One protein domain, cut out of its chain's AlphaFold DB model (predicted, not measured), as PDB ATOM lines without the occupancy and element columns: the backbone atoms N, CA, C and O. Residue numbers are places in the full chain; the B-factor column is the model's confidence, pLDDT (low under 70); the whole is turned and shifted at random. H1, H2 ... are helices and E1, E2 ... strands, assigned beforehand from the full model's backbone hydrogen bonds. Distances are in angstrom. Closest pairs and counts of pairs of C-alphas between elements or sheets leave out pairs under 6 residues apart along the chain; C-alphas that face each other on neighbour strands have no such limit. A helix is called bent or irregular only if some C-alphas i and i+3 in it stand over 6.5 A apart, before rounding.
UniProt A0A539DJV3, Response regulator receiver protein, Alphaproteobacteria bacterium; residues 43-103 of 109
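This is residues 43 to 103 of the 109 residues of the protein "Response regulator receiver protein" of Alphaproteobacteria bacterium (UniProt A0A539DJV3). A small two-stranded parallel ribbon, E1 beside E2, has both helices packed over one of its faces, H1 on the E1 side and H2 mainly over E2, running back roughly along the strands, with the two helices crossing at a steep angle. The ends of the printed part widen the ribbon by short pairings: residues 43 to 44 run beside E1 and residues 101 to 102 beside E2. The printed part has 61 residues, with two named helices and two named strands in the order H1, E1, H2, E2, and its class is mixed, helices and strands. It is compact, with a radius of gyration of the C-alphas of 9.9 A, and spans 27 by 22 by 15 A.

The printed part begins at Glu 43, with its C-alpha at (-32.250, -25.492, 35.961). H1, residues 50 to 62, starts at C-alpha 50 at (-45.523, -20.946, 33.252) and is 18.4 A long from first to last C-alpha. E1, residues 67 to 72, is 16.2 A long. H2, residues 74 to 86, is 19.6 A long and irregular: C-alphas 75 and 78 are 7.5 A apart. E2, residues 92 to 95, is 10.2 A long and ends at C-alpha 95 at (-33.883, -15.526, 41.586).

Residues 43 to 44 pair with residues 70 to 71 of E1, parallel. E1 and E2 are parallel neighbours, with 31 degrees between their directions; N 70 and O 92 are 2.9 A apart and N 92 and O 68 2.8 A, both within hydrogen-bond range. Residues 93 to 94 of E2 pair with residues 101 to 102, antiparallel. E1, H2 and E2 form a strand-helix-strand unit, two parallel neighbour strands with a helix between them along the chain, and its crossover is right-handed. The closest C-alphas of H2 and E2 are those of His 74 and Asn 95, 4.9 A apart. The closest of H1 and E1 are those of Leu 60 and Arg 68, 6.3 A apart. H1 and H2 touch, closest at the C-alphas of Glu 54 and Ala 83, 4.8 A apart; they run the same way at a steep tilt of 57 degrees. H1 and E2 are apart. Every O i to N i+4 pair in H1 is within hydrogen-bond range, and 7 of 9 are in H2.

The two C-alphas farthest apart are those of Asn 64 and Trp 75, at 28.4 A. The C-alphas of Glu 43 and Arg 103, the first and last printed, are 14.9 A apart. The printed part has no cut, and the links H1 to E1, E1 to H2 and H2 to E2 are tight. The mean pLDDT of the printed part is 89.9, and no printed residue is under 70.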
ATOM      1  N   GLU A  43     -31.635 -25.800  37.250       89.88
ATOM      2  CA  GLU A  43     -32.250 -25.492  35.961       89.88
ATOM      3  C   GLU A  43     -32.561 -23.998  35.926       89.88
ATOM      4  O   GLU A  43     -33.087 -23.445  36.895       89.88
ATOM      5  N   VAL A  44     -32.223 -23.329  34.825       91.75
ATOM      6  CA  VAL A  44     -32.451 -21.892  34.661       91.75
ATOM      7  C   VAL A  44     -33.522 -21.683  33.603       91.75
ATOM      8  O   VAL A  44     -33.332 -22.076  32.455       91.75
ATOM      9  N   ASP A  45     -34.616 -21.020  33.966       90.88
ATOM     10  CA  ASP A  45     -35.623 -20.565  33.011       90.88
ATOM     11  C   ASP A  45     -35.681 -19.037  33.000       90.88
ATOM     12  O   ASP A  45     -35.873 -18.401  34.033       90.88
ATOM     13  N   ARG A  46     -35.499 -18.443  31.818       92.00
ATOM     14  CA  ARG A  46     -35.556 -16.987  31.597       92.00
ATOM     15  C   ARG A  46     -36.782 -16.563  30.795       92.00
ATOM     16  O   ARG A  46     -36.927 -15.385  30.499       92.00
ATOM     17  N   SER A  47     -37.632 -17.512  30.407       86.50
ATOM     18  CA  SER A  47     -38.701 -17.257  29.444       86.50
ATOM     19  C   SER A  47     -39.927 -16.563  30.039       86.50
ATOM     20  O   SER A  47     -40.729 -16.017  29.289       86.50
ATOM     21  N   GLY A  48     -40.104 -16.599  31.366       82.06
ATOM     22  CA  GLY A  48     -41.256 -15.990  32.047       82.06
ATOM     23  C   GLY A  48     -42.589 -16.722  31.816       82.06
ATOM     24  O   GLY A  48     -43.627 -16.306  32.336       82.06
ATOM     25  N   SER A  49     -42.575 -17.830  31.064       90.62
ATOM     26  CA  SER A  49     -43.756 -18.633  30.745       90.62
ATOM     27  C   SER A  49     -43.949 -19.765  31.750       90.62
ATOM     28  O   SER A  49     -43.054 -20.581  31.969       90.62
ATOM     29  N   VAL A  50     -45.161 -19.881  32.298       88.44
ATOM     30  CA  VAL A  50     -45.523 -20.946  33.252       88.44
ATOM     31  C   VAL A  50     -45.322 -22.340  32.645       88.44
ATOM     32  O   VAL A  50     -44.850 -23.243  33.331       88.44
ATOM     33  N   ILE A  51     -45.606 -22.507  31.348       90.94
ATOM     34  CA  ILE A  51     -45.453 -23.787  30.635       90.94
ATOM     35  C   ILE A  51     -43.979 -24.212  30.603       90.94
ATOM     36  O   ILE A  51     -43.646 -25.381  30.821       90.94
ATOM     37  N   HIS A  52     -43.077 -23.262  30.353       92.06
ATOM     38  CA  HIS A  52     -41.643 -23.527  30.341       92.06
ATOM     39  C   HIS A  52     -41.110 -23.807  31.746       92.06
ATOM     40  O   HIS A  52     -40.335 -24.749  31.908       92.06
ATOM     41  N   MET A  53     -41.587 -23.082  32.763       91.88
ATOM     42  CA  MET A  53     -41.244 -23.338  34.166       91.88
ATOM     43  C   MET A  53     -41.700 -24.723  34.626       91.88
ATOM     44  O   MET A  53     -40.967 -25.409  35.331       91.88
ATOM     45  N   GLU A  54     -42.885 -25.171  34.208       92.19
ATOM     46  CA  GLU A  54     -43.374 -26.510  34.537       92.19
ATOM     47  C   GLU A  54     -42.532 -27.591  33.850       92.19
ATOM     48  O   GLU A  54     -42.154 -28.582  34.476       92.19
ATOM     49  N   ARG A  55     -42.174 -27.391  32.575       92.56
ATOM     50  CA  ARG A  55     -41.281 -28.307  31.852       92.56
ATOM     51  C   ARG A  55     -39.896 -28.366  32.505       92.56
ATOM     52  O   ARG A  55     -39.362 -29.457  32.686       92.56
ATOM     53  N   ALA A  56     -39.349 -27.220  32.900       91.12
ATOM     54  CA  ALA A  56     -38.099 -27.111  33.648       91.12
ATOM     55  C   ALA A  56     -38.183 -27.836  35.004       91.12
ATOM     56  O   ALA A  56     -37.301 -28.619  35.350       91.12
ATOM     57  N   ALA A  57     -39.286 -27.662  35.738       90.31
ATOM     58  CA  ALA A  57     -39.532 -28.377  36.984       90.31
ATOM     59  C   ALA A  57     -39.608 -29.897  36.771       90.31
ATOM     60  O   ALA A  57     -38.983 -30.644  37.519       90.31
ATOM     61  N   LYS A  58     -40.297 -30.374  35.726       90.88
ATOM     62  CA  LYS A  58     -40.346 -31.807  35.378       90.88
ATOM     63  C   LYS A  58     -38.959 -32.365  35.055       90.88
ATOM     64  O   LYS A  58     -38.620 -33.439  35.546       90.88
ATOM     65  N   ARG A  59     -38.129 -31.620  34.311       87.69
ATOM     66  CA  ARG A  59     -36.723 -31.993  34.067       87.69
ATOM     67  C   ARG A  59     -35.939 -32.112  35.374       87.69
ATOM     68  O   ARG A  59     -35.267 -33.116  35.575       87.69
ATOM     69  N   LEU A  60     -36.101 -31.163  36.301       87.62
ATOM     70  CA  LEU A  60     -35.496 -31.239  37.639       87.62
ATOM     71  C   LEU A  60     -35.969 -32.456  38.443       87.62
ATOM     72  O   LEU A  60     -35.185 -33.027  39.195       87.62
ATOM     73  N   GLY A  61     -37.239 -32.840  38.317       85.00
ATOM     74  CA  GLY A  61     -37.796 -34.017  38.987       85.00
ATOM     75  C   GLY A  61     -37.246 -35.342  38.453       85.00
ATOM     76  O   GLY A  61     -37.066 -36.269  39.238       85.00
ATOM     77  N   ALA A  62     -36.949 -35.412  37.151       84.62
ATOM     78  CA  ALA A  62     -36.345 -36.584  36.513       84.62
ATOM     79  C   ALA A  62     -34.876 -36.795  36.917       84.62
ATOM     80  O   ALA A  62     -34.359 -37.907  36.832       84.62
ATOM     81  N   LEU A  63     -34.200 -35.738  37.376       81.81
ATOM     82  CA  LEU A  63     -32.840 -35.825  37.888       81.81
ATOM     83  C   LEU A  63     -32.845 -36.380  39.320       81.81
ATOM     84  O   LEU A  63     -33.528 -35.866  40.215       81.81
ATOM     85  N   ASN A  64     -32.023 -37.405  39.566       75.81
ATOM     86  CA  ASN A  64     -31.802 -37.952  40.904       75.81
ATOM     87  C   ASN A  64     -30.847 -37.053  41.711       75.81
ATOM     88  O   ASN A  64     -29.722 -37.435  42.023       75.81
ATOM     89  N   ALA A  65     -31.289 -35.822  41.979       81.94
ATOM     90  CA  ALA A  65     -30.550 -34.833  42.751       81.94
ATOM     91  C   ALA A  65     -31.175 -34.606  44.131       81.94
ATOM     92  O   ALA A  65     -32.393 -34.420  44.239       81.94
ATOM     93  N   ALA A  66     -30.332 -34.569  45.169       82.00
ATOM     94  CA  ALA A  66     -30.747 -34.280  46.545       82.00
ATOM     95  C   ALA A  66     -31.247 -32.833  46.714       82.00
ATOM     96  O   ALA A  66     -32.237 -32.588  47.403       82.00
ATOM     97  N   ASP A  67     -30.591 -31.875  46.056       86.50
ATOM     98  CA  ASP A  67     -30.977 -30.466  46.052       86.50
ATOM     99  C   ASP A  67     -31.372 -30.007  44.644       86.50
ATOM    100  O   ASP A  67     -30.545 -29.914  43.742       86.50
ATOM    101  N   ARG A  68     -32.657 -29.716  44.442       90.56
ATOM    102  CA  ARG A  68     -33.200 -29.283  43.147       90.56
ATOM    103  C   ARG A  68     -33.482 -27.794  43.196       90.56
ATOM    104  O   ARG A  68     -34.232 -27.352  44.065       90.56
ATOM    105  N   VAL A  69     -32.906 -27.030  42.276       91.81
ATOM    106  CA  VAL A  69     -33.013 -25.570  42.247       91.81
ATOM    107  C   VAL A  69     -33.514 -25.099  40.887       91.81
ATOM    108  O   VAL A  69     -32.860 -25.323  39.873       91.81
ATOM    109  N   LEU A  70     -34.651 -24.406  40.873       92.56
ATOM    110  CA  LEU A  70     -35.170 -23.708  39.698       92.56
ATOM    111  C   LEU A  70     -34.824 -22.217  39.803       92.56
ATOM    112  O   LEU A  70     -35.268 -21.542  40.733       92.56
ATOM    113  N   ARG A  71     -34.027 -21.700  38.869       94.50
ATOM    114  CA  ARG A  71     -33.577 -20.305  38.845       94.50
ATOM    115  C   ARG A  71     -34.386 -19.513  37.822       94.50
ATOM    116  O   ARG A  71     -34.396 -19.869  36.646       94.50
ATOM    117  N   VAL A  72     -35.037 -18.441  38.264       94.81
ATOM    118  CA  VAL A  72     -35.974 -17.645  37.447       94.81
ATOM    119  C   VAL A  72     -35.790 -16.141  37.652       94.81
ATOM    120  O   VAL A  72     -35.185 -15.724  38.646       94.81
ATOM    121  N   PRO A  73     -36.296 -15.286  36.746       95.12
ATOM    122  CA  PRO A  73     -36.408 -13.855  36.997       95.12
ATOM    123  C   PRO A  73     -37.149 -13.555  38.308       95.12
ATOM    124  O   PRO A  73     -38.064 -14.277  38.702       95.12
ATOM    125  N   HIS A  74     -36.756 -12.477  38.994       93.06
ATOM    126  CA  HIS A  74     -37.279 -12.161  40.329       93.06
ATOM    127  C   HIS A  74     -38.806 -11.968  40.338       93.06
ATOM    128  O   HIS A  74     -39.492 -12.486  41.220       93.06
ATOM    129  N   TRP A  75     -39.337 -11.289  39.321       92.56
ATOM    130  CA  TRP A  75     -40.771 -11.031  39.159       92.56
ATOM    131  C   TRP A  75     -41.600 -12.302  38.904       92.56
ATOM    132  O   TRP A  75     -42.781 -12.334  39.233       92.56
ATOM    133  N   ASP A  76     -40.988 -13.377  38.398       93.12
ATOM    134  CA  ASP A  76     -41.678 -14.632  38.075       93.12
ATOM    135  C   ASP A  76     -41.550 -15.712  39.162       93.12
ATOM    136  O   ASP A  76     -42.073 -16.818  39.013       93.12
ATOM    137  N   MET A  77     -40.908 -15.414  40.296       92.31
ATOM    138  CA  MET A  77     -40.708 -16.396  41.370       92.31
ATOM    139  C   MET A  77     -42.019 -16.991  41.906       92.31
ATOM    140  O   MET A  77     -42.044 -18.161  42.282       92.31
ATOM    141  N   GLY A  78     -43.102 -16.207  41.951       91.81
ATOM    142  CA  GLY A  78     -44.419 -16.695  42.382       91.81
ATOM    143  C   GLY A  78     -44.960 -17.778  41.446       91.81
ATOM    144  O   GLY A  78     -45.300 -18.872  41.891       91.81
ATOM    145  N   LYS A  79     -44.913 -17.512  40.137       92.62
ATOM    146  CA  LYS A  79     -45.320 -18.459  39.090       92.62
ATOM    147  C   LYS A  79     -44.465 -19.726  39.112       92.62
ATOM    148  O   LYS A  79     -44.987 -20.827  38.971       92.62
ATOM    149  N   ALA A  80     -43.162 -19.583  39.341       92.94
ATOM    150  CA  ALA A  80     -42.240 -20.710  39.424       92.94
ATOM    151  C   ALA A  80     -42.537 -21.631  40.621       92.94
ATOM    152  O   ALA A  80     -42.446 -22.853  40.497       92.94
ATOM    153  N   ILE A  81     -42.939 -21.069  41.767       93.00
ATOM    154  CA  ILE A  81     -43.378 -21.856  42.929       93.00
ATOM    155  C   ILE A  81     -44.622 -22.673  42.581       93.00
ATOM    156  O   ILE A  81     -44.648 -23.875  42.848       93.00
ATOM    157  N   GLU A  82     -45.625 -22.049  41.961       91.94
ATOM    158  CA  GLU A  82     -46.835 -22.748  41.520       91.94
ATOM    159  C   GLU A  82     -46.526 -23.834  40.487       91.94
ATOM    160  O   GLU A  82     -47.068 -24.935  40.572       91.94
ATOM    161  N   ALA A  83     -45.625 -23.564  39.538       92.06
ATOM    162  CA  ALA A  83     -45.205 -24.528  38.525       92.06
ATOM    163  C   ALA A  83     -44.502 -25.744  39.151       92.06
ATOM    164  O   ALA A  83     -44.817 -26.882  38.805       92.06
ATOM    165  N   MET A  84     -43.609 -25.533  40.128       91.12
ATOM    166  CA  MET A  84     -42.986 -26.635  40.874       91.12
ATOM    167  C   MET A  84     -44.007 -27.437  41.686       91.12
ATOM    168  O   MET A  84     -43.920 -28.664  41.740       91.12
ATOM    169  N   GLN A  85     -44.991 -26.766  42.294       90.94
ATOM    170  CA  GLN A  85     -46.067 -27.427  43.034       90.94
ATOM    171  C   GLN A  85     -46.976 -28.252  42.121       90.94
ATOM    172  O   GLN A  85     -47.301 -29.385  42.468       90.94
ATOM    173  N   ARG A  86     -47.352 -27.718  40.951       89.38
ATOM    174  CA  ARG A  86     -48.111 -28.440  39.917       89.38
ATOM    175  C   ARG A  86     -47.345 -29.654  39.400       89.38
ATOM    176  O   ARG A  86     -47.931 -30.717  39.251       89.38
ATOM    177  N   ALA A  87     -46.035 -29.515  39.197       87.81
ATOM    178  CA  ALA A  87     -45.169 -30.612  38.778       87.81
ATOM    179  C   ALA A  87     -44.912 -31.658  39.884       87.81
ATOM    180  O   ALA A  87     -44.307 -32.689  39.607       87.81
ATOM    181  N   GLY A  88     -45.324 -31.406  41.135       88.50
ATOM    182  CA  GLY A  88     -45.086 -32.312  42.264       88.50
ATOM    183  C   GLY A  88     -43.612 -32.426  42.673       88.50
ATOM    184  O   GLY A  88     -43.235 -33.350  43.395       88.50
ATOM    185  N   VAL A  89     -42.758 -31.500  42.231       87.19
ATOM    186  CA  VAL A  89     -41.310 -31.571  42.454       87.19
ATOM    187  C   VAL A  89     -40.935 -30.790  43.706       87.19
ATOM    188  O   VAL A  89     -41.151 -29.584  43.814       87.19
ATOM    189  N   ARG A  90     -40.315 -31.484  44.665       87.56
ATOM    190  CA  ARG A  90     -39.703 -30.859  45.845       87.56
ATOM    191  C   ARG A  90     -38.380 -30.206  45.451       87.56
ATOM    192  O   ARG A  90     -37.589 -30.816  44.737       87.56
ATOM    193  N   GLY A  91     -38.131 -28.990  45.925       89.38
ATOM    194  CA  GLY A  91     -36.900 -28.263  45.625       89.38
ATOM    195  C   GLY A  91     -36.917 -26.838  46.162       89.38
ATOM    196  O   GLY A  91     -37.642 -26.528  47.107       89.38
ATOM    197  N   ARG A  92     -36.096 -25.973  45.571       93.19
ATOM    198  CA  ARG A  92     -35.962 -24.552  45.896       93.19
ATOM    199  C   ARG A  92     -36.092 -23.729  44.617       93.19
ATOM    200  O   ARG A  92     -35.657 -24.159  43.558       93.19
ATOM    201  N   VAL A  93     -36.652 -22.535  44.727       93.38
ATOM    202  CA  VAL A  93     -36.716 -21.544  43.650       93.38
ATOM    203  C   VAL A  93     -35.809 -20.382  44.028       93.38
ATOM    204  O   VAL A  93     -35.968 -19.824  45.114       93.38
ATOM    205  N   THR A  94     -34.862 -20.017  43.169       94.56
ATOM    206  CA  THR A  94     -33.981 -18.856  43.373       94.56
ATOM    207  C   THR A  94     -34.208 -17.815  42.292       94.56
ATOM    208  O   THR A  94     -34.600 -18.137  41.169       94.56
ATOM    209  N   ASN A  95     -33.973 -16.547  42.619       94.81
ATOM    210  CA  ASN A  95     -33.883 -15.526  41.586       94.81
ATOM    211  C   ASN A  95     -32.579 -15.675  40.776       94.81
ATOM    212  O   ASN A  95     -31.615 -16.301  41.216       94.81
ATOM    213  N   LEU A  96     -32.513 -15.032  39.607       91.50
ATOM    214  CA  LEU A  96     -31.312 -15.027  38.761       91.50
ATOM    215  C   LEU A  96     -30.050 -14.506  39.465       91.50
ATOM    216  O   LEU A  96     -28.965 -14.851  39.017       91.50
ATOM    217  N   GLY A  97     -30.166 -13.719  40.534       85.94
ATOM    218  CA  GLY A  97     -29.033 -13.225  41.323       85.94
ATOM    219  C   GLY A  97     -28.693 -14.059  42.563       85.94
ATOM    220  O   GLY A  97     -27.835 -13.639  43.324       85.94
ATOM    221  N   ASP A  98     -29.384 -15.179  42.808       84.31
ATOM    222  CA  ASP A  98     -29.300 -16.009  44.028       84.31
ATOM    223  C   ASP A  98     -29.518 -15.282  45.374       84.31
ATOM    224  O   ASP A  98     -29.441 -15.906  46.430       84.31
ATOM    225  N   SER A  99     -29.839 -13.988  45.365       89.25
ATOM    226  CA  SER A  99     -30.078 -13.186  46.568       89.25
ATOM    227  C   SER A  99     -31.386 -13.528  47.278       89.25
ATOM    228  O   SER A  99     -31.514 -13.311  48.479       89.25
ATOM    229  N   VAL A 100     -32.367 -14.071  46.554       90.69
ATOM    230  CA  VAL A 100     -33.677 -14.435  47.092       90.69
ATOM    231  C   VAL A 100     -33.973 -15.886  46.755       90.69
ATOM    232  O   VAL A 100     -33.979 -16.287  45.589       90.69
ATOM    233  N   GLN A 101     -34.289 -16.667  47.785       90.69
ATOM    234  CA  GLN A 101     -34.682 -18.062  47.653       90.69
ATOM    235  C   GLN A 101     -36.021 -18.318  48.342       90.69
ATOM    236  O   GLN A 101     -36.267 -17.863  49.456       90.69
ATOM    237  N   LYS A 102     -36.883 -19.095  47.686       91.38
ATOM    238  CA  LYS A 102     -38.150 -19.571  48.239       91.38
ATOM    239  C   LYS A 102     -38.249 -21.082  48.089       91.38
ATOM    240  O   LYS A 102     -37.727 -21.666  47.143       91.38
ATOM    241  N   ARG A 103     -38.924 -21.731  49.033       88.31
ATOM    242  CA  ARG A 103     -39.225 -23.164  48.968       88.31
ATOM    243  C   ARG A 103     -40.712 -23.351  48.664       88.31
ATOM    244  O   ARG A 103     -41.525 -22.830  49.430       88.31
TER     245      ARG A 103